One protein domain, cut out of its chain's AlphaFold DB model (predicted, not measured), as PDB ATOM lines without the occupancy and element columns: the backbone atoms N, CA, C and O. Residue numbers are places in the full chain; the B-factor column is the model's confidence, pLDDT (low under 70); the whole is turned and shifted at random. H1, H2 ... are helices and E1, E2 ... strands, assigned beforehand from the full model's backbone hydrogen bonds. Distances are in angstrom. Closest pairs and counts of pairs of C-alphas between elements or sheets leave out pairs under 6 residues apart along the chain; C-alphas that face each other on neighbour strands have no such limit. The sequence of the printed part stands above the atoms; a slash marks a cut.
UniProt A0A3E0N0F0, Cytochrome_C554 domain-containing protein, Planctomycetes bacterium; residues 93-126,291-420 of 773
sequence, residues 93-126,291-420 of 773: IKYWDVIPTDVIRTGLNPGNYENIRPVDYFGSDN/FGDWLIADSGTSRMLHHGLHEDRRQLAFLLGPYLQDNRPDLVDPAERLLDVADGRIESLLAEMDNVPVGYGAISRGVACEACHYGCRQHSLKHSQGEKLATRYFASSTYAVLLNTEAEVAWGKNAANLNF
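AT A GLANCE: This is residues 93 to 126 and 291 to 420 of the 773 residues of the protein "Cytochrome_C554 domain-containing protein" of Planctomycetes bacterium (UniProt A0A3E0N0F0). A small three-stranded sheet, E1, E2 and E4, stands among short helices and much loop; H2 lies near the middle of the whole, between this sheet and a far region with E3 and H6. H5 and H7 lie towards the two ends of the longest axis, while H1 lies beside E4 and H8 ends the printed part. You find 164 residues with eight named helices and four named strands, along the chain E1, H1, H2, H3, E2, H4, H5, E3, H6, H7, E4 and H8, and under half of the residues are in them. The sheet is mixed, in the order E1, E2, E4, and the class is mixed, helices and strands. The whole is compact, with a radius of gyration of the C-alphas of 16.1 A and spans of 46 by 39 by 32 A.

IN THESE COORDINATES: Begin with the sheet: find C-alpha 93 at (11.247, -0.580, -5.714), where E1 begins, residues 93 to 95. Beside it E2 runs from C-alpha 315 at (15.672, 4.755, -3.853) over residues 315 to 319, 13.2 A, and then comes E4, residues 400 to 403, 9.7 A. The helices are H1, residues 101 to 106; H2, residues 291 to 296; H3, residues 298 to 304, 10.1 A; and H4, residues 320 to 327, 10.3 A. The longest helix is H5, residues 343 to 355, 19.0 A. Look farther along for E3, residues 362 to 365; H6, residues 369 to 373; and H7, residues 377 to 384, 10.6 A. Last comes H8, residues 415 to 420, which ends with C-alpha 420 at (17.169, 6.331, 10.030).

HOW THE PARTS SIT: E1 and E2 are parallel neighbours at 19 degrees, with N 93 and O 316 at 2.8 A and N 318 and O 93 at 2.8 A, within hydrogen-bond range. E2 and E4 are antiparallel at 152 degrees, with N 317 and O 401 at 2.8 A. H1, H2 and H4 are on the sheet but only graze it. The closest C-alphas of H1 and E4 are those of Ile 104 and Val 401, 6.5 A apart; those of H4 and E1 are Leu 320 and Tyr 95, 5.7 A apart. H2 and E2 are near each other, with 5 pairs of C-alphas within 10 A. Going outward, H2 and H5 only just touch, with 3 pairs of C-alphas within 8 A, at a steep tilt of 52 degrees; H5 does so with residues 350 to 353 alone, and Ile 296 and Leu 350 have the closest C-alphas, 6.5 A apart. H3 and H5 touch about perpendicular, at 78 degrees, with the C-alphas of Asp 298 and Asp 354 closest at 6.8 A; H5 takes part with residues 350 to 354 alone. H2 and H3 touch only at the corner, and only just, with 3 pairs within 8 A; Trp 294 and Gly 300 have the closest C-alphas, 5.4 A apart. H6, H7 and H8 touch no helix, and E3 pairs with no named strand. Every O i to N i+4 pair is within hydrogen-bond range in H1, H2, H4, H6, H7 and H8; H5 has 8 of 9, and H3 has 1 of 3 beside 3 of 4 O i to N i+3 pairs.

THE WHOLE: The two C-alphas farthest apart are those of Gly 344 and Gly 386, 49.1 A. Residues 127 to 290 are not printed, and C-alphas 126 and 291 stand 18.4 A apart across the cut. The links H4 to H5, H7 to E4 and E4 to H8 are long. Mean pLDDT of the printed part is 81.6; look for values under 70 at residues 109 to 111, 298 to 314, 358 and 404 to 408.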
ATOM      1  N   ILE A  93      11.833  -0.059  -4.481       78.81
ATOM      2  CA  ILE A  93      11.247  -0.580  -5.714       78.81
ATOM      3  C   ILE A  93      11.509  -2.083  -5.753       78.81
ATOM      4  O   ILE A  93      12.653  -2.507  -5.881       78.81
ATOM      5  N   LYS A  94      10.456  -2.895  -5.640       82.81
ATOM      6  CA  LYS A  94      10.558  -4.361  -5.642       82.81
ATOM      7  C   LYS A  94      10.459  -4.879  -7.081       82.81
ATOM      8  O   LYS A  94       9.454  -4.662  -7.747       82.81
ATOM      9  N   TYR A  95      11.500  -5.558  -7.545       83.81
ATOM     10  CA  TYR A  95      11.560  -6.265  -8.823       83.81
ATOM     11  C   TYR A  95      11.410  -7.757  -8.565       83.81
ATOM     12  O   TYR A  95      12.127  -8.299  -7.731       83.81
ATOM     13  N   TRP A  96      10.483  -8.429  -9.249       86.75
ATOM     14  CA  TRP A  96      10.233  -9.844  -8.982       86.75
ATOM     15  C   TRP A  96      11.368 -10.742  -9.468       86.75
ATOM     16  O   TRP A  96      11.932 -11.479  -8.678       86.75
ATOM     17  N   ASP A  97      11.711 -10.686 -10.747       82.56
ATOM     18  CA  ASP A  97      12.595 -11.644 -11.411       82.56
ATOM     19  C   ASP A  97      13.957 -11.047 -11.779       82.56
ATOM     20  O   ASP A  97      14.983 -11.709 -11.625       82.56
ATOM     21  N   VAL A  98      13.986  -9.798 -12.252       83.62
ATOM     22  CA  VAL A  98      15.215  -9.128 -12.690       83.62
ATOM     23  C   VAL A  98      15.153  -7.616 -12.463       83.62
ATOM     24  O   VAL A  98      14.131  -6.975 -12.702       83.62
ATOM     25  N   ILE A  99      16.273  -7.024 -12.035       81.38
ATOM     26  CA  ILE A  99      16.448  -5.564 -12.049       81.38
ATOM     27  C   ILE A  99      16.882  -5.152 -13.470       81.38
ATOM     28  O   ILE A  99      17.858  -5.710 -13.980       81.38
ATOM     29  N   PRO A 100      16.209  -4.185 -14.122       82.69
ATOM     30  CA  PRO A 100      16.565  -3.735 -15.463       82.69
ATOM     31  C   PRO A 100      18.043  -3.341 -15.591       82.69
ATOM     32  O   PRO A 100      18.635  -2.731 -14.700       82.69
ATOM     33  N   THR A 101      18.670  -3.685 -16.718       81.69
ATOM     34  CA  THR A 101      20.113  -3.461 -16.919       81.69
ATOM     35  C   THR A 101      20.495  -1.982 -16.883       81.69
ATOM     36  O   THR A 101      21.592  -1.641 -16.448       81.69
ATOM     37  N   ASP A 102      19.615  -1.092 -17.334       78.62
ATOM     38  CA  ASP A 102      19.796   0.353 -17.231       78.62
ATOM     39  C   ASP A 102      19.839   0.811 -15.770       78.62
ATOM     40  O   ASP A 102      20.750   1.556 -15.428       78.62
ATOM     41  N   VAL A 103      18.953   0.282 -14.919       79.25
ATOM     42  CA  VAL A 103      18.918   0.526 -13.467       79.25
ATOM     43  C   VAL A 103      20.194   0.017 -12.789       79.25
ATOM     44  O   VAL A 103      20.783   0.724 -11.980       79.25
ATOM     45  N   ILE A 104      20.681  -1.174 -13.157       79.25
ATOM     46  CA  ILE A 104      21.961  -1.707 -12.649       79.25
ATOM     47  C   ILE A 104      23.141  -0.833 -13.091       79.25
ATOM     48  O   ILE A 104      24.071  -0.610 -12.324       79.25
ATOM     49  N   ARG A 105      23.131  -0.357 -14.342       78.56
ATOM     50  CA  ARG A 105      24.237   0.416 -14.922       78.56
ATOM     51  C   ARG A 105      24.329   1.829 -14.348       78.56
ATOM     52  O   ARG A 105      25.432   2.361 -14.265       78.56
ATOM     53  N   THR A 106      23.195   2.459 -14.054       75.75
ATOM     54  CA  THR A 106      23.145   3.820 -13.496       75.75
ATOM     55  C   THR A 106      23.125   3.832 -11.973       75.75
ATOM     56  O   THR A 106      23.460   4.852 -11.377       75.75
ATOM     57  N   GLY A 107      22.735   2.723 -11.348       75.44
ATOM     58  CA  GLY A 107      22.730   2.567  -9.907       75.44
ATOM     59  C   GLY A 107      24.090   2.172  -9.332       75.44
ATOM     60  O   GLY A 107      24.962   1.631 -10.014       75.44
ATOM     61  N   LEU A 108      24.261   2.420  -8.038       76.69
ATOM     62  CA  LEU A 108      25.420   1.971  -7.286       76.69
ATOM     63  C   LEU A 108      25.162   0.574  -6.716       76.69
ATOM     64  O   LEU A 108      24.234   0.365  -5.930       76.69
ATOM     65  N   ASN A 109      26.030  -0.374  -7.069       69.12
ATOM     66  CA  ASN A 109      26.090  -1.659  -6.387       69.12
ATOM     67  C   ASN A 109      26.842  -1.482  -5.051       69.12
ATOM     68  O   ASN A 109      27.947  -0.928  -5.052       69.12
ATOM     69  N   PRO A 110      26.290  -1.949  -3.919       66.31
ATOM     70  CA  PRO A 110      26.918  -1.813  -2.605       66.31
ATOM     71  C   PRO A 110      28.317  -2.451  -2.466       66.31
ATOM     72  O   PRO A 110      29.036  -2.163  -1.501       66.31
ATOM     73  N   GLY A 111      28.750  -3.287  -3.410       64.88
ATOM     74  CA  GLY A 111      30.035  -3.985  -3.370       64.88
ATOM     75  C   GLY A 111      29.964  -5.282  -2.556       64.88
ATOM     76  O   GLY A 111      28.895  -5.830  -2.344       64.88
ATOM     77  N   ASN A 112      31.110  -5.782  -2.082       73.44
ATOM     78  CA  ASN A 112      31.243  -7.137  -1.504       73.44
ATOM     79  C   ASN A 112      30.815  -7.265  -0.023       73.44
ATOM     80  O   ASN A 112      31.372  -8.100   0.698       73.44
ATOM     81  N   TYR A 113      29.923  -6.400   0.467       85.19
ATOM     82  CA  TYR A 113      29.425  -6.476   1.845       85.19
ATOM     83  C   TYR A 113      27.947  -6.836   1.850       85.19
ATOM     84  O   TYR A 113      27.161  -6.196   1.155       85.19
ATOM     85  N   GLU A 114      27.572  -7.816   2.661       90.38
ATOM     86  CA  GLU A 114      26.214  -8.362   2.730       90.38
ATOM     87  C   GLU A 114      25.691  -8.224   4.163       90.38
ATOM     88  O   GLU A 114      26.375  -8.639   5.101       90.38
ATOM     89  N   ASN A 115      24.529  -7.588   4.353       92.44
ATOM     90  CA  ASN A 115      23.994  -7.317   5.697       92.44
ATOM     91  C   ASN A 115      22.465  -7.325   5.825       92.44
ATOM     92  O   ASN A 115      21.939  -6.766   6.791       92.44
ATOM     93  N   ILE A 116      21.747  -7.923   4.870       91.19
ATOM     94  CA  ILE A 116      20.272  -7.912   4.863       91.19
ATOM     95  C   ILE A 116      19.646  -9.308   4.831       91.19
ATOM     96  O   ILE A 116      18.442  -9.437   5.062       91.19
ATOM     97  N   ARG A 117      20.423 -10.346   4.516       93.88
ATOM     98  CA  ARG A 117      19.942 -11.726   4.378       93.88
ATOM     99  C   ARG A 117      20.023 -12.429   5.726       93.88
ATOM    100  O   ARG A 117      20.936 -12.103   6.477       93.88
ATOM    101  N   PRO A 118      19.187 -13.439   6.015       93.62
ATOM    102  CA  PRO A 118      19.281 -14.226   7.246       93.62
ATOM    103  C   PRO A 118      20.699 -14.713   7.566       93.62
ATOM    104  O   PRO A 118      21.168 -14.587   8.694       93.62
ATOM    105  N   VAL A 119      21.426 -15.184   6.548       93.56
ATOM    106  CA  VAL A 119      22.802 -15.685   6.687       93.56
ATOM    107  C   VAL A 119      23.825 -14.613   7.069       93.56
ATOM    108  O   VAL A 119      24.940 -14.968   7.432       93.56
ATOM    109  N   ASP A 120      23.488 -13.325   6.983       94.06
ATOM    110  CA  ASP A 120      24.387 -12.219   7.325       94.06
ATOM    111  C   ASP A 120      24.337 -11.853   8.822       94.06
ATOM    112  O   ASP A 120      25.096 -10.989   9.267       94.06
ATOM    113  N   TYR A 121      23.472 -12.504   9.604       93.88
ATOM    114  CA  TYR A 121      23.245 -12.230  11.024       93.88
ATOM    115  C   TYR A 121      23.847 -13.322  11.914       93.88
ATOM    116  O   TYR A 121      23.914 -14.490  11.528       93.88
ATOM    117  N   PHE A 122      24.283 -12.943  13.115       88.19
ATOM    118  CA  PHE A 122      24.819 -13.863  14.124       88.19
ATOM    119  C   PHE A 122      23.968 -13.959  15.397       88.19
ATOM    120  O   PHE A 122      24.147 -14.895  16.172       88.19
ATOM    121  N   GLY A 123      23.060 -13.019  15.637       90.19
ATOM    122  CA  GLY A 123      22.373 -12.865  16.912       90.19
ATOM    123  C   GLY A 123      23.238 -12.158  17.962       90.19
ATOM    124  O   GLY A 123      24.470 -12.211  17.946       90.19
ATOM    125  N   SER A 124      22.573 -11.486  18.901       91.81
ATOM    126  CA  SER A 124      23.218 -10.601  19.878       91.81
ATOM    127  C   SER A 124      24.242 -11.275  20.790       91.81
ATOM    128  O   SER A 124      25.205 -10.623  21.186       91.81
ATOM    129  N   ASP A 125      24.076 -12.555  21.123       90.50
ATOM    130  CA  ASP A 125      24.964 -13.244  22.072       90.50
ATOM    131  C   ASP A 125      26.400 -13.368  21.548       90.50
ATOM    132  O   ASP A 125      27.358 -13.297  22.319       90.50
ATOM    133  N   ASN A 126      26.569 -13.419  20.224       90.88
ATOM    134  CA  ASN A 126      27.880 -13.415  19.578       90.88
ATOM    135  C   ASN A 126      28.599 -12.058  19.673       90.88
ATOM    136  O   ASN A 126      29.802 -11.982  19.436       90.88
ATOM    137  N   PHE A 291      16.845  -7.511   7.706       89.69
ATOM    138  CA  PHE A 291      16.470  -6.269   7.030       89.69
ATOM    139  C   PHE A 291      15.802  -6.523   5.673       89.69
ATOM    140  O   PHE A 291      14.881  -5.795   5.320       89.69
ATOM    141  N   GLY A 292      16.197  -7.569   4.939       89.81
ATOM    142  CA  GLY A 292      15.530  -7.939   3.688       89.81
ATOM    143  C   GLY A 292      14.070  -8.352   3.912       89.81
ATOM    144  O   GLY A 292      13.195  -7.777   3.276       89.81
ATOM    145  N   ASP A 293      13.776  -9.213   4.890       88.88
ATOM    146  CA  ASP A 293      12.395  -9.542   5.291       88.88
ATOM    147  C   ASP A 293      11.605  -8.291   5.726       88.88
ATOM    148  O   ASP A 293      10.429  -8.128   5.389       88.88
ATOM    149  N   TRP A 294      12.257  -7.359   6.428       85.12
ATOM    150  CA  TRP A 294      11.655  -6.081   6.820       85.12
ATOM    151  C   TRP A 294      11.314  -5.184   5.614       85.12
ATOM    152  O   TRP A 294      10.273  -4.531   5.627       85.12
ATOM    153  N   LEU A 295      12.133  -5.186   4.552       82.31
ATOM    154  CA  LEU A 295      11.838  -4.487   3.290       82.31
ATOM    155  C   LEU A 295      10.662  -5.112   2.529       82.31
ATOM    156  O   LEU A 295      10.033  -4.444   1.705       82.31
ATOM    157  N   ILE A 296      10.369  -6.394   2.751       82.50
ATOM    158  CA  ILE A 296       9.286  -7.095   2.055       82.50
ATOM    159  C   ILE A 296       7.937  -6.788   2.708       82.50
ATOM    160  O   ILE A 296       6.982  -6.523   1.975       82.50
ATOM    161  N   ALA A 297       7.883  -6.736   4.039       76.75
ATOM    162  CA  ALA A 297       6.680  -6.426   4.811       76.75
ATOM    163  C   ALA A 297       6.100  -5.028   4.489       76.75
ATOM    164  O   ALA A 297       6.833  -4.032   4.434       76.75
ATOM    165  N   ASP A 298       4.779  -4.925   4.303       69.38
ATOM    166  CA  ASP A 298       4.103  -3.653   4.002       69.38
ATOM    167  C   ASP A 298       4.227  -2.678   5.182       69.38
ATOM    168  O   ASP A 298       4.531  -1.494   5.003       69.38
ATOM    169  N   SER A 299       4.116  -3.212   6.403       65.06
ATOM    170  CA  SER A 299       4.327  -2.490   7.664       65.06
ATOM    171  C   SER A 299       5.714  -1.838   7.757       65.06
ATOM    172  O   SER A 299       5.830  -0.701   8.220       65.06
ATOM    173  N   GLY A 300       6.762  -2.516   7.279       63.31
ATOM    174  CA  GLY A 300       8.123  -1.976   7.222       63.31
ATOM    175  C   GLY A 300       8.245  -0.858   6.187       63.31
ATOM    176  O   GLY A 300       8.654   0.258   6.509       63.31
ATOM    177  N   THR A 301       7.812  -1.118   4.950       62.28
ATOM    178  CA  THR A 301       7.926  -0.137   3.854       62.28
ATOM    179  C   THR A 301       7.080   1.121   4.046       62.28
ATOM    180  O   THR A 301       7.518   2.211   3.675       62.28
ATOM    181  N   SER A 302       5.913   1.013   4.684       65.44
ATOM    182  CA  SER A 302       5.057   2.161   4.997       65.44
ATOM    183  C   SER A 302       5.723   3.131   5.980       65.44
ATOM    184  O   SER A 302       5.619   4.345   5.806       65.44
ATOM    185  N   ARG A 303       6.492   2.626   6.957       66.19
ATOM    186  CA  ARG A 303       7.248   3.466   7.908       66.19
ATOM    187  C   ARG A 303       8.415   4.217   7.251       66.19
ATOM    188  O   ARG A 303       8.823   5.269   7.737       66.19
ATOM    189  N   MET A 304       8.919   3.743   6.109       63.56
ATOM    190  CA  MET A 304      10.002   4.413   5.373       63.56
ATOM    191  C   MET A 304       9.557   5.718   4.704       63.56
ATOM    192  O   MET A 304      10.376   6.619   4.526       63.56
ATOM    193  N   LEU A 305       8.269   5.847   4.357       57.72
ATOM    194  CA  LEU A 305       7.735   6.965   3.564       57.72
ATOM    195  C   LEU A 305       7.969   8.346   4.198       57.72
ATOM    196  O   LEU A 305       7.987   9.348   3.485       57.72
ATOM    197  N   HIS A 306       8.174   8.418   5.516       54.53
ATOM    198  CA  HIS A 306       8.350   9.685   6.229       54.53
ATOM    199  C   HIS A 306       9.803  10.143   6.387       54.53
ATOM    200  O   HIS A 306      10.015  11.337   6.577       54.53
ATOM    201  N   HIS A 307      10.777   9.238   6.265       56.72
ATOM    202  CA  HIS A 307      12.176   9.503   6.631       56.72
ATOM    203  C   HIS A 307      13.176   9.386   5.479       56.72
ATOM    204  O   HIS A 307      14.341   9.741   5.641       56.72
ATOM    205  N   GLY A 308      12.751   8.916   4.302       54.44
ATOM    206  CA  GLY A 308      13.717   8.605   3.252       54.44
ATOM    207  C   GLY A 308      14.522   7.340   3.569       54.44
ATOM    208  O   GLY A 308      14.608   6.888   4.707       54.44
ATOM    209  N   LEU A 309      15.149   6.762   2.549       52.81
ATOM    210  CA  LEU A 309      16.354   5.971   2.745       52.81
ATOM    211  C   LEU A 309      17.510   6.966   2.701       52.81
ATOM    212  O   LEU A 309      17.949   7.366   1.621       52.81
ATOM    213  N   HIS A 310      17.997   7.349   3.879       58.38
ATOM    214  CA  HIS A 310      19.256   8.079   4.044       58.38
ATOM    215  C   HIS A 310      19.266   9.526   3.505       58.38
ATOM    216  O   HIS A 310      18.225  10.066   3.135       58.38
ATOM    217  N   GLU A 311      20.462  10.139   3.509       47.62
ATOM    218  CA  GLU A 311      20.773  11.586   3.429       47.62
ATOM    219  C   GLU A 311      20.137  12.352   2.250       47.62
ATOM    220  O   GLU A 311      20.092  13.571   2.286       47.62
ATOM    221  N   ASP A 312      19.534  11.669   1.270       53.72
ATOM    222  CA  ASP A 312      18.939  12.282   0.072       53.72
ATOM    223  C   ASP A 312      17.608  11.638  -0.366       53.72
ATOM    224  O   ASP A 312      17.223  11.751  -1.529       53.72
ATOM    225  N   ARG A 313      16.912  10.903   0.520       59.75
ATOM    226  CA  ARG A 313      15.725  10.091   0.155       59.75
ATOM    227  C   ARG A 313      15.995   9.175  -1.047       59.75
ATOM    228  O   ARG A 313      15.249   9.151  -2.028       59.75
ATOM    229  N   ARG A 314      17.091   8.422  -0.971       69.75
ATOM    230  CA  ARG A 314      17.541   7.547  -2.059       69.75
ATOM    231  C   ARG A 314      16.521   6.440  -2.309       69.75
ATOM    232  O   ARG A 314      15.746   6.081  -1.429       69.75
ATOM    233  N   GLN A 315      16.520   5.896  -3.519       75.38
ATOM    234  CA  GLN A 315      15.672   4.755  -3.853       75.38
ATOM    235  C   GLN A 315      16.508   3.473  -3.890       75.38
ATOM    236  O   GLN A 315      17.659   3.484  -4.328       75.38
ATOM    237  N   LEU A 316      15.927   2.368  -3.434       80.12
ATOM    238  CA  LEU A 316      16.523   1.036  -3.431       80.12
ATOM    239  C   LEU A 316      15.738   0.135  -4.381       80.12
ATOM    240  O   LEU A 316      14.586  -0.191  -4.108       80.12
ATOM    241  N   ALA A 317      16.349  -0.290  -5.480       83.38
ATOM    242  CA  ALA A 317      15.835  -1.398  -6.274       83.38
ATOM    243  C   ALA A 317      16.161  -2.713  -5.554       83.38
ATOM    244  O   ALA A 317      17.327  -2.982  -5.289       83.38
ATOM    245  N   PHE A 318      15.149  -3.518  -5.238       86.75
ATOM    246  CA  PHE A 318      15.265  -4.768  -4.491       86.75
ATOM    247  C   PHE A 318      14.766  -5.948  -5.325       86.75
ATOM    248  O   PHE A 318      13.655  -5.912  -5.848       86.75
ATOM    249  N   LEU A 319      15.578  -6.993  -5.440       89.56
ATOM    250  CA  LEU A 319      15.307  -8.196  -6.217       89.56
ATOM    251  C   LEU A 319      14.567  -9.232  -5.354       89.56
ATOM    252  O   LEU A 319      15.181 -10.043  -4.666       89.56
ATOM    253  N   LEU A 320      13.236  -9.171  -5.381       89.88
ATOM    254  CA  LEU A 320      12.323  -9.863  -4.472       89.88
ATOM    255  C   LEU A 320      12.268 -11.381  -4.678       89.88
ATOM    256  O   LEU A 320      12.438 -12.119  -3.715       89.88
ATOM    257  N   GLY A 321      12.005 -11.857  -5.896       90.62
ATOM    258  CA  GLY A 321      11.799 -13.284  -6.172       90.62
ATOM    259  C   GLY A 321      13.038 -14.123  -5.858       90.62
ATOM    260  O   GLY A 321      12.935 -15.034  -5.041       90.62
ATOM    261  N   PRO A 322      14.225 -13.788  -6.402       92.44
ATOM    262  CA  PRO A 322      15.474 -14.453  -6.041       92.44
ATOM    263  C   PRO A 322      15.789 -14.377  -4.545       92.44
ATOM    264  O   PRO A 322      16.200 -15.375  -3.963       92.44
ATOM    265  N   TYR A 323      15.540 -13.234  -3.892       93.00
ATOM    266  CA  TYR A 323      15.716 -13.144  -2.441       93.00
ATOM    267  C   TYR A 323      14.823 -14.149  -1.706       93.00
ATOM    268  O   TYR A 323      15.306 -14.840  -0.811       93.00
ATOM    269  N   LEU A 324      13.544 -14.256  -2.084       92.00
ATOM    270  CA  LEU A 324      12.613 -15.209  -1.481       92.00
ATOM    271  C   LEU A 324      13.015 -16.662  -1.760       92.00
ATOM    272  O   LEU A 324      12.986 -17.459  -0.836       92.00
ATOM    273  N   GLN A 325      13.456 -17.012  -2.969       92.31
ATOM    274  CA  GLN A 325      13.922 -18.376  -3.258       92.31
ATOM    275  C   GLN A 325      15.136 -18.770  -2.417       92.31
ATOM    276  O   GLN A 325      15.191 -19.874  -1.879       92.31
ATOM    277  N   ASP A 326      16.095 -17.855  -2.279       93.19
ATOM    278  CA  ASP A 326      17.354 -18.145  -1.595       93.19
ATOM    279  C   ASP A 326      17.215 -18.110  -0.068       93.19
ATOM    280  O   ASP A 326      17.932 -18.820   0.638       93.19
ATOM    281  N   ASN A 327      16.312 -17.275   0.457       91.44
ATOM    282  CA  ASN A 327      16.240 -16.990   1.891       91.44
ATOM    283  C   ASN A 327      14.933 -17.443   2.545       91.44
ATOM    284  O   ASN A 327      14.924 -17.619   3.761       91.44
ATOM    285  N   ARG A 328      13.859 -17.641   1.768       89.69
ATOM    286  CA  ARG A 328      12.497 -17.999   2.206       89.69
ATOM    287  C   ARG A 328      11.900 -19.148   1.368       89.69
ATOM    288  O   ARG A 328      10.827 -18.989   0.774       89.69
ATOM    289  N   PRO A 329      12.565 -20.323   1.333       89.62
ATOM    290  CA  PRO A 329      12.092 -21.484   0.572       89.62
ATOM    291  C   PRO A 329      10.745 -22.031   1.073       89.62
ATOM    292  O   PRO A 329      10.093 -22.813   0.391       89.62
ATOM    293  N   ASP A 330      10.330 -21.618   2.273       85.75
ATOM    294  CA  ASP A 330       9.013 -21.868   2.850       85.75
ATOM    295  C   ASP A 330       7.880 -21.114   2.138       85.75
ATOM    296  O   ASP A 330       6.730 -21.540   2.199       85.75
ATOM    297  N   LEU A 331       8.196 -20.002   1.469       85.38
ATOM    298  CA  LEU A 331       7.227 -19.163   0.766       85.38
ATOM    299  C   LEU A 331       7.260 -19.362  -0.750       85.38
ATOM    300  O   LEU A 331       6.208 -19.352  -1.397       85.38
ATOM    301  N   VAL A 332       8.462 -19.512  -1.312       89.12
ATOM    302  CA  VAL A 332       8.695 -19.697  -2.749       89.12
ATOM    303  C   VAL A 332       9.640 -20.873  -2.943       89.12
ATOM    304  O   VAL A 332      10.775 -20.833  -2.474       89.12
ATOM    305  N   ASP A 333       9.189 -21.901  -3.660       89.19
ATOM    306  CA  ASP A 333      10.005 -23.085  -3.930       89.19
ATOM    307  C   ASP A 333      11.254 -22.684  -4.751       89.19
ATOM    308  O   ASP A 333      11.125 -22.058  -5.813       89.19
ATOM    309  N   PRO A 334      12.476 -23.044  -4.310       90.12
ATOM    310  CA  PRO A 334      13.698 -22.802  -5.079       90.12
ATOM    311  C   PRO A 334      13.689 -23.417  -6.488       90.12
ATOM    312  O   PRO A 334      14.418 -22.957  -7.366       90.12
ATOM    313  N   ALA A 335      12.889 -24.463  -6.724       89.50
ATOM    314  CA  ALA A 335      12.724 -25.093  -8.031       89.50
ATOM    315  C   ALA A 335      11.674 -24.400  -8.919       89.50
ATOM    316  O   ALA A 335      11.626 -24.659 -10.127       89.50
ATOM    317  N   GLU A 336      10.830 -23.531  -8.356       87.50
ATOM    318  CA  GLU A 336       9.813 -22.809  -9.110       87.50
ATOM    319  C   GLU A 336      10.469 -21.799 -10.058       87.50
ATOM    320  O   GLU A 336      11.358 -21.025  -9.701       87.50
ATOM    321  N   ARG A 337      10.033 -21.775 -11.318       88.88
ATOM    322  CA  ARG A 337      10.518 -20.761 -12.252       88.88
ATOM    323  C   ARG A 337       9.786 -19.455 -11.962       88.88
ATOM    324  O   ARG A 337       8.594 -19.359 -12.223       88.88
ATOM    325  N   LEU A 338      10.506 -18.419 -11.532       86.88
ATOM    326  CA  LEU A 338       9.924 -17.116 -11.167       86.88
ATOM    327  C   LEU A 338       9.006 -16.496 -12.240       86.88
ATOM    328  O   LEU A 338       8.054 -15.796 -11.901       86.88
ATOM    329  N   LEU A 339       9.263 -16.761 -13.526       84.44
ATOM    330  CA  LEU A 339       8.428 -16.301 -14.647       84.44
ATOM    331  C   LEU A 339       7.054 -16.987 -14.728       84.44
ATOM    332  O   LEU A 339       6.154 -16.465 -15.382       84.44
ATOM    333  N   ASP A 340       6.904 -18.160 -14.112       85.75
ATOM    334  CA  ASP A 340       5.648 -18.913 -14.065       85.75
ATOM    335  C   ASP A 340       4.787 -18.553 -12.844       85.75
ATOM    336  O   ASP A 340       3.610 -18.912 -12.807       85.75
ATOM    337  N   VAL A 341       5.337 -17.808 -11.878       83.75
ATOM    338  CA  VAL A 341       4.604 -17.353 -10.689       83.75
ATOM    339  C   VAL A 341       3.603 -16.273 -11.098       83.75
ATOM    340  O   VAL A 341       3.985 -15.238 -11.643       83.75
ATOM    341  N   ALA A 342       2.319 -16.494 -10.819       84.50
ATOM    342  CA  ALA A 342       1.252 -15.546 -11.139       84.50
ATOM    343  C   ALA A 342       1.323 -14.254 -10.297       84.50
ATOM    344  O   ALA A 342       1.755 -14.269  -9.144       84.50
ATOM    345  N   ASP A 343       0.825 -13.135 -10.841       79.50
ATOM    346  CA  ASP A 343       0.755 -11.827 -10.155       79.50
ATOM    347  C   ASP A 343       0.033 -11.917  -8.806       79.50
ATOM    348  O   ASP A 343       0.595 -11.517  -7.786       79.50
ATOM    349  N   GLY A 344      -1.140 -12.556  -8.778       79.75
ATOM    350  CA  GLY A 344      -1.897 -12.762  -7.541       79.75
ATOM    351  C   GLY A 344      -1.138 -13.573  -6.482       79.75
ATOM    352  O   GLY A 344      -1.303 -13.323  -5.290       79.75
ATOM    353  N   ARG A 345      -0.238 -14.489  -6.887       85.38
ATOM    354  CA  ARG A 345       0.622 -15.205  -5.931       85.38
ATOM    355  C   ARG A 345       1.646 -14.259  -5.309       85.38
ATOM    356  O   ARG A 345       1.829 -14.316  -4.098       85.38
ATOM    357  N   ILE A 346       2.266 -13.360  -6.075       83.06
ATOM    358  CA  ILE A 346       3.191 -12.371  -5.487       83.06
ATOM    359  C   ILE A 346       2.467 -11.457  -4.505       83.06
ATOM    360  O   ILE A 346       2.981 -11.213  -3.416       83.06
ATOM    361  N   GLU A 347       1.285 -10.957  -4.861       78.12
ATOM    362  CA  GLU A 347       0.510 -10.110  -3.949       78.12
ATOM    363  C   GLU A 347       0.189 -10.851  -2.643       78.12
ATOM    364  O   GLU A 347       0.392 -10.297  -1.560       78.12
ATOM    365  N   SER A 348      -0.203 -12.130  -2.730       80.25
ATOM    366  CA  SER A 348      -0.423 -12.967  -1.543       80.25
ATOM    367  C   SER A 348       0.849 -13.166  -0.708       80.25
ATOM    368  O   SER A 348       0.789 -13.056   0.510       80.25
ATOM    369  N   LEU A 349       2.015 -13.351  -1.340       82.00
ATOM    370  CA  LEU A 349       3.305 -13.508  -0.656       82.00
ATOM    371  C   LEU A 349       3.689 -12.268   0.160       82.00
ATOM    372  O   LEU A 349       4.203 -12.380   1.272       82.00
ATOM    373  N   LEU A 350       3.431 -11.074  -0.378       77.81
ATOM    374  CA  LEU A 350       3.674  -9.825   0.346       77.81
ATOM    375  C   LEU A 350       2.778  -9.723   1.587       77.81
ATOM    376  O   LEU A 350       3.259  -9.339   2.651       77.81
ATOM    377  N   ALA A 351       1.508 -10.119   1.473       75.31
ATOM    378  CA  ALA A 351       0.580 -10.149   2.600       75.31
ATOM    379  C   ALA A 351       0.933 -11.239   3.631       75.31
ATOM    380  O   ALA A 351       0.813 -11.012   4.835       75.31
ATOM    381  N   GLU A 352       1.412 -12.405   3.189       79.44
ATOM    382  CA  GLU A 352       1.898 -13.483   4.064       79.44
ATOM    383  C   GLU A 352       3.040 -12.993   4.968       79.44
ATOM    384  O   GLU A 352       3.110 -13.377   6.135       79.44
ATOM    385  N   MET A 353       3.878 -12.060   4.498       77.94
ATOM    386  CA  MET A 353       4.982 -11.506   5.294       77.94
ATOM    387  C   MET A 353       4.583 -10.639   6.483       77.94
ATOM    388  O   MET A 353       5.305 -10.588   7.487       77.94
ATOM    389  N   ASP A 354       3.419 -10.009   6.427       74.19
ATOM    390  CA  ASP A 354       2.858  -9.313   7.582       74.19
ATOM    391  C   ASP A 354       2.134 -10.263   8.550       74.19
ATOM    392  O   ASP A 354       1.890  -9.882   9.696       74.19
ATOM    393  N   ASN A 355       1.868 -11.508   8.134       73.94
ATOM    394  CA  ASN A 355       1.081 -12.496   8.879       73.94
ATOM    395  C   ASN A 355       1.873 -13.722   9.363       73.94
ATOM    396  O   ASN A 355       1.295 -14.587  10.019       73.94
ATOM    397  N   VAL A 356       3.183 -13.802   9.094       73.94
ATOM    398  CA  VAL A 356       4.026 -14.886   9.630       73.94
ATOM    399  C   VAL A 356       3.922 -14.984  11.159       73.94
ATOM    400  O   VAL A 356       3.651 -13.980  11.817       73.94
ATOM    401  N   PRO A 357       4.170 -16.157  11.763       71.69
ATOM    402  CA  PRO A 357       4.213 -16.309  13.214       71.69
ATOM    403  C   PRO A 357       5.160 -15.345  13.942       71.69
ATOM    404  O   PRO A 357       6.168 -14.879  13.399       71.69
ATOM    405  N   VAL A 358       4.880 -15.071  15.221       68.38
ATOM    406  CA  VAL A 358       5.730 -14.200  16.047       68.38
ATOM    407  C   VAL A 358       7.075 -14.875  16.322       68.38
ATOM    408  O   VAL A 358       7.164 -15.865  17.051       68.38
ATOM    409  N   GLY A 359       8.147 -14.294  15.780       70.50
ATOM    410  CA  GLY A 359       9.518 -14.800  15.904       70.50
ATOM    411  C   GLY A 359       9.978 -15.683  14.740       70.50
ATOM    412  O   GLY A 359      11.164 -15.991  14.655       70.50
ATOM    413  N   TYR A 360       9.087 -16.051  13.818       75.94
ATOM    414  CA  TYR A 360       9.479 -16.755  12.602       75.94
ATOM    415  C   TYR A 360      10.186 -15.797  11.635       75.94
ATOM    416  O   TYR A 360       9.696 -14.696  11.380       75.94
ATOM    417  N   GLY A 361      11.367 -16.185  11.143       74.19
ATOM    418  CA  GLY A 361      12.224 -15.287  10.356       74.19
ATOM    419  C   GLY A 361      12.754 -14.082  11.151       74.19
ATOM    420  O   GLY A 361      13.056 -13.038  10.572       74.19
ATOM    421  N   ALA A 362      12.834 -14.188  12.484       84.00
ATOM    422  CA  ALA A 362      13.358 -13.140  13.353       84.00
ATOM    423  C   ALA A 362      14.729 -13.506  13.939       84.00
ATOM    424  O   ALA A 362      14.989 -14.648  14.299       84.00
ATOM    425  N   ILE A 363      15.573 -12.490  14.105       88.38
ATOM    426  CA  ILE A 363      16.836 -12.531  14.850       88.38
ATOM    427  C   ILE A 363      16.545 -12.720  16.344       88.38
ATOM    428  O   ILE A 363      17.236 -13.460  17.034       88.38
ATOM    429  N   SER A 364      15.539 -12.005  16.858       88.81
ATOM    430  CA  SER A 364      15.094 -12.096  18.252       88.81
ATOM    431  C   SER A 364      13.689 -11.516  18.432       88.81
ATOM    432  O   SER A 364      13.245 -10.668  17.649       88.81
ATOM    433  N   ARG A 365      13.002 -11.942  19.499       88.06
ATOM    434  CA  ARG A 365      11.905 -11.166  20.092       88.06
ATOM    435  C   ARG A 365      12.546 -10.035  20.907       88.06
ATOM    436  O   ARG A 365      13.445 -10.301  21.700       88.06
ATOM    437  N   GLY A 366      12.152  -8.792  20.635       89.88
ATOM    438  CA  GLY A 366      12.850  -7.592  21.102       89.88
ATOM    439  C   GLY A 366      13.754  -6.959  20.038       89.88
ATOM    440  O   GLY A 366      13.774  -7.393  18.883       89.88
ATOM    441  N   VAL A 367      14.480  -5.906  20.415       92.38
ATOM    442  CA  VAL A 367      15.418  -5.143  19.571       92.38
ATOM    443  C   VAL A 367      16.855  -5.600  19.858       92.38
ATOM    444  O   VAL A 367      17.469  -5.197  20.846       92.38
ATOM    445  N   ALA A 368      17.380  -6.460  18.982       93.25
ATOM    446  CA  ALA A 368      18.743  -6.990  18.993       93.25
ATOM    447  C   ALA A 368      19.784  -5.956  18.546       93.25
ATOM    448  O   ALA A 368      19.476  -5.012  17.822       93.25
ATOM    449  N   CYS A 369      21.053  -6.216  18.868       94.25
ATOM    450  CA  CYS A 369      22.210  -5.456  18.380       94.25
ATOM    451  C   CYS A 369      22.150  -5.272  16.853       94.25
ATOM    452  O   CYS A 369      22.265  -4.167  16.326       94.25
ATOM    453  N   GLU A 370      21.901  -6.362  16.130       93.38
ATOM    454  CA  GLU A 370      21.857  -6.381  14.667       93.38
ATOM    455  C   GLU A 370      20.565  -5.784  14.081       93.38
ATOM    456  O   GLU A 370      20.483  -5.548  12.876       93.38
ATOM    457  N   ALA A 371      19.569  -5.451  14.910       90.50
ATOM    458  CA  ALA A 371      18.458  -4.614  14.466       90.50
ATOM    459  C   ALA A 371      18.940  -3.187  14.161       90.50
ATOM    460  O   ALA A 371      18.477  -2.598  13.191       90.50
ATOM    461  N   CYS A 372      19.903  -2.663  14.928       90.56
ATOM    462  CA  CYS A 372      20.493  -1.333  14.732       90.56
ATOM    463  C   CYS A 372      21.775  -1.367  13.884       90.56
ATOM    464  O   CYS A 372      22.081  -0.411  13.175       90.56
ATOM    465  N   HIS A 373      22.534  -2.463  13.956       92.00
ATOM    466  CA  HIS A 373      23.816  -2.620  13.265       92.00
ATOM    467  C   HIS A 373      23.738  -3.407  11.949       92.00
ATOM    468  O   HIS A 373      24.776  -3.613  11.321       92.00
ATOM    469  N   TYR A 374      22.530  -3.799  11.518       90.44
ATOM    470  CA  TYR A 374      22.293  -4.722  10.399       90.44
ATOM    471  C   TYR A 374      23.005  -6.075  10.605       90.44
ATOM    472  O   TYR A 374      23.487  -6.369  11.700       90.44
ATOM    473  N   GLY A 375      23.062  -6.921   9.572       92.31
ATOM    474  CA  GLY A 375      23.809  -8.179   9.617       92.31
ATOM    475  C   GLY A 375      25.307  -7.947   9.839       92.31
ATOM    476  O   GLY A 375      25.984  -7.342   9.002       92.31
ATOM    477  N   CYS A 376      25.831  -8.414  10.974       92.75
ATOM    478  CA  CYS A 376      27.212  -8.168  11.401       92.75
ATOM    479  C   CYS A 376      28.142  -9.367  11.175       92.75
ATOM    480  O   CYS A 376      29.293  -9.355  11.628       92.75
ATOM    481  N   ARG A 377      27.698 -10.402  10.449       92.94
ATOM    482  CA  ARG A 377      28.465 -11.641  10.283       92.94
ATOM    483  C   ARG A 377      29.833 -11.438   9.659       92.94
ATOM    484  O   ARG A 377      30.836 -11.920  10.184       92.94
ATOM    485  N   GLN A 378      29.900 -10.692   8.563       91.75
ATOM    486  CA  GLN A 378      31.168 -10.426   7.889       91.75
ATOM    487  C   GLN A 378      32.121  -9.601   8.762       91.75
ATOM    488  O   GLN A 378      33.318  -9.884   8.781       91.75
ATOM    489  N   HIS A 379      31.593  -8.622   9.508       92.50
ATOM    490  CA  HIS A 379      32.351  -7.846  10.492       92.50
ATOM    491  C   HIS A 379      32.995  -8.768  11.539       92.50
ATOM    492  O   HIS A 379      34.216  -8.753  11.696       92.50
ATOM    493  N   SER A 380      32.194  -9.617  12.184       91.38
ATOM    494  CA  SER A 380      32.666 -10.525  13.233       91.38
ATOM    495  C   SER A 380      33.689 -11.544  12.705       91.38
ATOM    496  O   SER A 380      34.778 -11.675  13.266       91.38
ATOM    497  N   LEU A 381      33.426 -12.184  11.555       91.12
ATOM    498  CA  LEU A 381      34.360 -13.149  10.956       91.12
ATOM    499  C   LEU A 381      35.707 -12.514  10.599       91.12
ATOM    500  O   LEU A 381      36.754 -13.094  10.878       91.12
ATOM    501  N   LYS A 382      35.702 -11.311  10.022       91.69
ATOM    502  CA  LYS A 382      36.936 -10.601   9.668       91.69
ATOM    503  C   LYS A 382      37.746 -10.216  10.901       91.69
ATOM    504  O   LYS A 382      38.952 -10.450  10.930       91.69
ATOM    505  N   HIS A 383      37.075  -9.747  11.950       90.50
ATOM    506  CA  HIS A 383      37.719  -9.488  13.235       90.50
ATOM    507  C   HIS A 383      38.321 -10.748  13.865       90.50
ATOM    508  O   HIS A 383      39.457 -10.693  14.335       90.50
ATOM    509  N   SER A 384      37.638 -11.895  13.792       88.06
ATOM    510  CA  SER A 384      38.183 -13.176  14.276       88.06
ATOM    511  C   SER A 384      39.447 -13.629  13.526       88.06
ATOM    512  O   SER A 384      40.260 -14.373  14.065       88.06
ATOM    513  N   GLN A 385      39.648 -13.132  12.301       93.06
ATOM    514  CA  GLN A 385      40.819 -13.389  11.455       93.06
ATOM    515  C   GLN A 385      41.927 -12.332  11.626       93.06
ATOM    516  O   GLN A 385      42.928 -12.365  10.914       93.06
ATOM    517  N   GLY A 386      41.768 -11.386  12.560       92.75
ATOM    518  CA  GLY A 386      42.720 -10.298  12.803       92.75
ATOM    519  C   GLY A 386      42.573  -9.096  11.862       92.75
ATOM    520  O   GLY A 386      43.384  -8.171  11.924       92.75
ATOM    521  N   GLU A 387      41.546  -9.068  11.010       92.94
ATOM    522  CA  GLU A 387      41.244  -7.937  10.129       92.94
ATOM    523  C   GLU A 387      40.274  -6.954  10.802       92.94
ATOM    524  O   GLU A 387      39.327  -7.349  11.474       92.94
ATOM    525  N   LYS A 388      40.460  -5.647  10.589       88.06
ATOM    526  CA  LYS A 388      39.489  -4.634  11.030       88.06
ATOM    527  C   LYS A 388      38.514  -4.333   9.902       88.06
ATOM    528  O   LYS A 388      38.924  -3.824   8.862       88.06
ATOM    529  N   LEU A 389      37.230  -4.579  10.129       88.94
ATOM    530  CA  LEU A 389      36.168  -4.251   9.180       88.94
ATOM    531  C   LEU A 389      35.033  -3.576   9.935       88.94
ATOM    532  O   LEU A 389      34.411  -4.219  10.759       88.94
ATOM    533  N   ALA A 390      34.746  -2.302   9.680       87.25
ATOM    534  CA  ALA A 390      33.624  -1.628  10.336       87.25
ATOM    535  C   ALA A 390      32.269  -2.206   9.883       87.25
ATOM    536  O   ALA A 390      32.129  -2.664   8.746       87.25
ATOM    537  N   THR A 391      31.262  -2.148  10.759       87.75
ATOM    538  CA  THR A 391      29.870  -2.423  10.380       87.75
ATOM    539  C   THR A 391      29.341  -1.338   9.443       87.75
ATOM    540  O   THR A 391      29.753  -0.174   9.516       87.75
ATOM    541  N   ARG A 392      28.423  -1.719   8.548       86.62
ATOM    542  CA  ARG A 392      27.706  -0.780   7.676       86.62
ATOM    543  C   ARG A 392      26.359  -0.420   8.294       86.62
ATOM    544  O   ARG A 392      25.621  -1.305   8.704       86.62
ATOM    545  N   TYR A 393      26.020   0.867   8.295       85.44
ATOM    546  CA  TYR A 393      24.741   1.403   8.795       85.44
ATOM    547  C   TYR A 393      23.767   1.684   7.647       85.44
ATOM    548  O   TYR A 393      22.929   2.581   7.712       85.44
ATOM    549  N   PHE A 394      23.917   0.922   6.570       81.50
ATOM    550  CA  PHE A 394      23.199   1.080   5.321       81.50
ATOM    551  C   PHE A 394      23.021  -0.308   4.689       81.50
ATOM    552  O   PHE A 394      23.949  -1.125   4.724       81.50
ATOM    553  N   ALA A 395      21.848  -0.564   4.107       83.12
ATOM    554  CA  ALA A 395      21.507  -1.823   3.448       83.12
ATOM    555  C   ALA A 395      22.413  -2.132   2.243       83.12
ATOM    556  O   ALA A 395      22.521  -1.357   1.295       83.12
ATOM    557  N   SER A 396      23.060  -3.287   2.275       85.44
ATOM    558  CA  SER A 396      24.131  -3.672   1.368       85.44
ATOM    559  C   SER A 396      23.936  -5.131   0.988       85.44
ATOM    560  O   SER A 396      24.005  -6.000   1.857       85.44
ATOM    561  N   SER A 397      23.634  -5.397  -0.286       88.12
ATOM    562  CA  SER A 397      23.480  -6.760  -0.786       88.12
ATOM    563  C   SER A 397      23.492  -6.868  -2.305       88.12
ATOM    564  O   SER A 397      23.071  -5.938  -2.990       88.12
ATOM    565  N   THR A 398      23.859  -8.037  -2.832       88.62
ATOM    566  CA  THR A 398      23.657  -8.405  -4.243       88.62
ATOM    567  C   THR A 398      22.194  -8.387  -4.692       88.62
ATOM    568  O   THR A 398      21.945  -8.220  -5.885       88.62
ATOM    569  N   TYR A 399      21.223  -8.507  -3.779       90.19
ATOM    570  CA  TYR A 399      19.795  -8.369  -4.107       90.19
ATOM    571  C   TYR A 399      19.338  -6.911  -4.205       90.19
ATOM    572  O   TYR A 399      18.152  -6.665  -4.415       90.19
ATOM    573  N   ALA A 400      20.228  -5.934  -4.018       86.69
ATOM    574  CA  ALA A 400      19.840  -4.538  -3.938       86.69
ATOM    575  C   ALA A 400      20.755  -3.611  -4.752       86.69
ATOM    576  O   ALA A 400      21.978  -3.732  -4.739       86.69
ATOM    577  N   VAL A 401      20.151  -2.644  -5.440       83.62
ATOM    578  CA  VAL A 401      20.854  -1.606  -6.204       83.62
ATOM    579  C   VAL A 401      20.361  -0.240  -5.752       83.62
ATOM    580  O   VAL A 401      19.156   0.010  -5.697       83.62
ATOM    581  N   LEU A 402      21.293   0.655  -5.435       79.88
ATOM    582  CA  LEU A 402      20.965   2.022  -5.053       79.88
ATOM    583  C   LEU A 402      20.788   2.905  -6.271       79.88
ATOM    584  O   LEU A 402      21.644   2.934  -7.148       79.88
ATOM    585  N   LEU A 403      19.690   3.646  -6.306       76.69
ATOM    586  CA  LEU A 403      19.335   4.527  -7.411       76.69
ATOM    587  C   LEU A 403      19.607   5.990  -7.056       76.69
ATOM    588  O   LEU A 403      19.786   6.338  -5.886       76.69
ATOM    589  N   ASN A 404      19.592   6.849  -8.080       64.81
ATOM    590  CA  ASN A 404      19.775   8.303  -7.970       64.81
ATOM    591  C   ASN A 404      21.089   8.705  -7.273       64.81
ATOM    592  O   ASN A 404      21.121   9.630  -6.465       64.81
ATOM    593  N   THR A 405      22.187   8.000  -7.559       59.00
ATOM    594  CA  THR A 405      23.486   8.257  -6.928       59.00
ATOM    595  C   THR A 405      24.411   9.039  -7.864       59.00
ATOM    596  O   THR A 405      25.164   8.446  -8.631       59.00
ATOM    597  N   GLU A 406      24.400  10.371  -7.790       53.91
ATOM    598  CA  GLU A 406      25.481  11.188  -8.380       53.91
ATOM    599  C   GLU A 406      26.695  11.323  -7.432       53.91
ATOM    600  O   GLU A 406      27.773  11.735  -7.853       53.91
ATOM    601  N   ALA A 407      26.544  10.929  -6.159       56.91
ATOM    602  CA  ALA A 407      27.546  11.072  -5.097       56.91
ATOM    603  C   ALA A 407      27.966   9.731  -4.461       56.91
ATOM    604  O   ALA A 407      27.188   8.772  -4.429       56.91
ATOM    605  N   GLU A 408      29.186   9.705  -3.908       66.00
ATOM    606  CA  GLU A 408      29.751   8.605  -3.110       66.00
ATOM    607  C   GLU A 408      28.832   8.252  -1.924       66.00
ATOM    608  O   GLU A 408      28.321   9.137  -1.238       66.00
ATOM    609  N   VAL A 409      28.595   6.957  -1.681       70.50
ATOM    610  CA  VAL A 409      27.722   6.500  -0.585       70.50
ATOM    611  C   VAL A 409      28.521   6.339   0.704       70.50
ATOM    612  O   VAL A 409      29.454   5.538   0.787       70.50
ATOM    613  N   ALA A 410      28.106   7.062   1.744       75.50
ATOM    614  CA  ALA A 410      28.638   6.914   3.089       75.50
ATOM    615  C   ALA A 410      27.993   5.708   3.803       75.50
ATOM    616  O   ALA A 410      26.893   5.791   4.348       75.50
ATOM    617  N   TRP A 411      28.709   4.582   3.831       79.12
ATOM    618  CA  TRP A 411      28.251   3.325   4.450       79.12
ATOM    619  C   TRP A 411      28.347   3.295   5.985       79.12
ATOM    620  O   TRP A 411      27.769   2.416   6.624       79.12
ATOM    621  N   GLY A 412      29.132   4.199   6.577       80.56
ATOM    622  CA  GLY A 412      29.457   4.217   8.007       80.56
ATOM    623  C   GLY A 412      28.463   4.999   8.870       80.56
ATOM    624  O   GLY A 412      27.345   5.292   8.461       80.56
ATOM    625  N   LYS A 413      28.881   5.360  10.086       84.81
ATOM    626  CA  LYS A 413      28.091   6.219  10.981       84.81
ATOM    627  C   LYS A 413      28.079   7.657  10.452       84.81
ATOM    628  O   LYS A 413      29.131   8.287  10.371       84.81
ATOM    629  N   ASN A 414      26.898   8.173  10.138       81.31
ATOM    630  CA  ASN A 414      26.628   9.587   9.872       81.31
ATOM    631  C   ASN A 414      25.217   9.922  10.388       81.31
ATOM    632  O   ASN A 414      24.484   9.018  10.801       81.31
ATOM    633  N   ALA A 415      24.847  11.203  10.396       81.00
ATOM    634  CA  ALA A 415      23.584  11.638  10.982       81.00
ATOM    635  C   ALA A 415      22.362  10.991  10.316       81.00
ATOM    636  O   ALA A 415      21.502  10.455  11.016       81.00
ATOM    637  N   ALA A 416      22.335  10.936   8.984       77.81
ATOM    638  CA  ALA A 416      21.250  10.312   8.239       77.81
ATOM    639  C   ALA A 416      21.100   8.815   8.554       77.81
ATOM    640  O   ALA A 416      20.001   8.348   8.843       77.81
ATOM    641  N   ASN A 417      22.202   8.061   8.554       81.31
ATOM    642  CA  ASN A 417      22.200   6.624   8.826       81.31
ATOM    643  C   ASN A 417      21.760   6.336  10.269       81.31
ATOM    644  O   ASN A 417      20.951   5.440  10.497       81.31
ATOM    645  N   LEU A 418      22.259   7.104  11.242       85.69
ATOM    646  CA  LEU A 418      21.924   6.923  12.659       85.69
ATOM    647  C   LEU A 418      20.467   7.290  12.962       85.69
ATOM    648  O   LEU A 418      19.783   6.545  13.663       85.69
ATOM    649  N   ASN A 419      19.970   8.399  12.413       84.31
ATOM    650  CA  ASN A 419      18.578   8.805  12.606       84.31
ATOM    651  C   ASN A 419      17.622   7.831  11.916       84.31
ATOM    652  O   ASN A 419      16.633   7.426  12.523       84.31
ATOM    653  N   PHE A 420      17.958   7.354  10.712       82.94
ATOM    654  CA  PHE A 420      17.169   6.331  10.030       82.94
ATOM    655  C   PHE A 420      17.054   5.036  10.855       82.94
ATOM    656  O   PHE A 420      15.991   4.416  10.869       82.94
TER     657      PHE A 420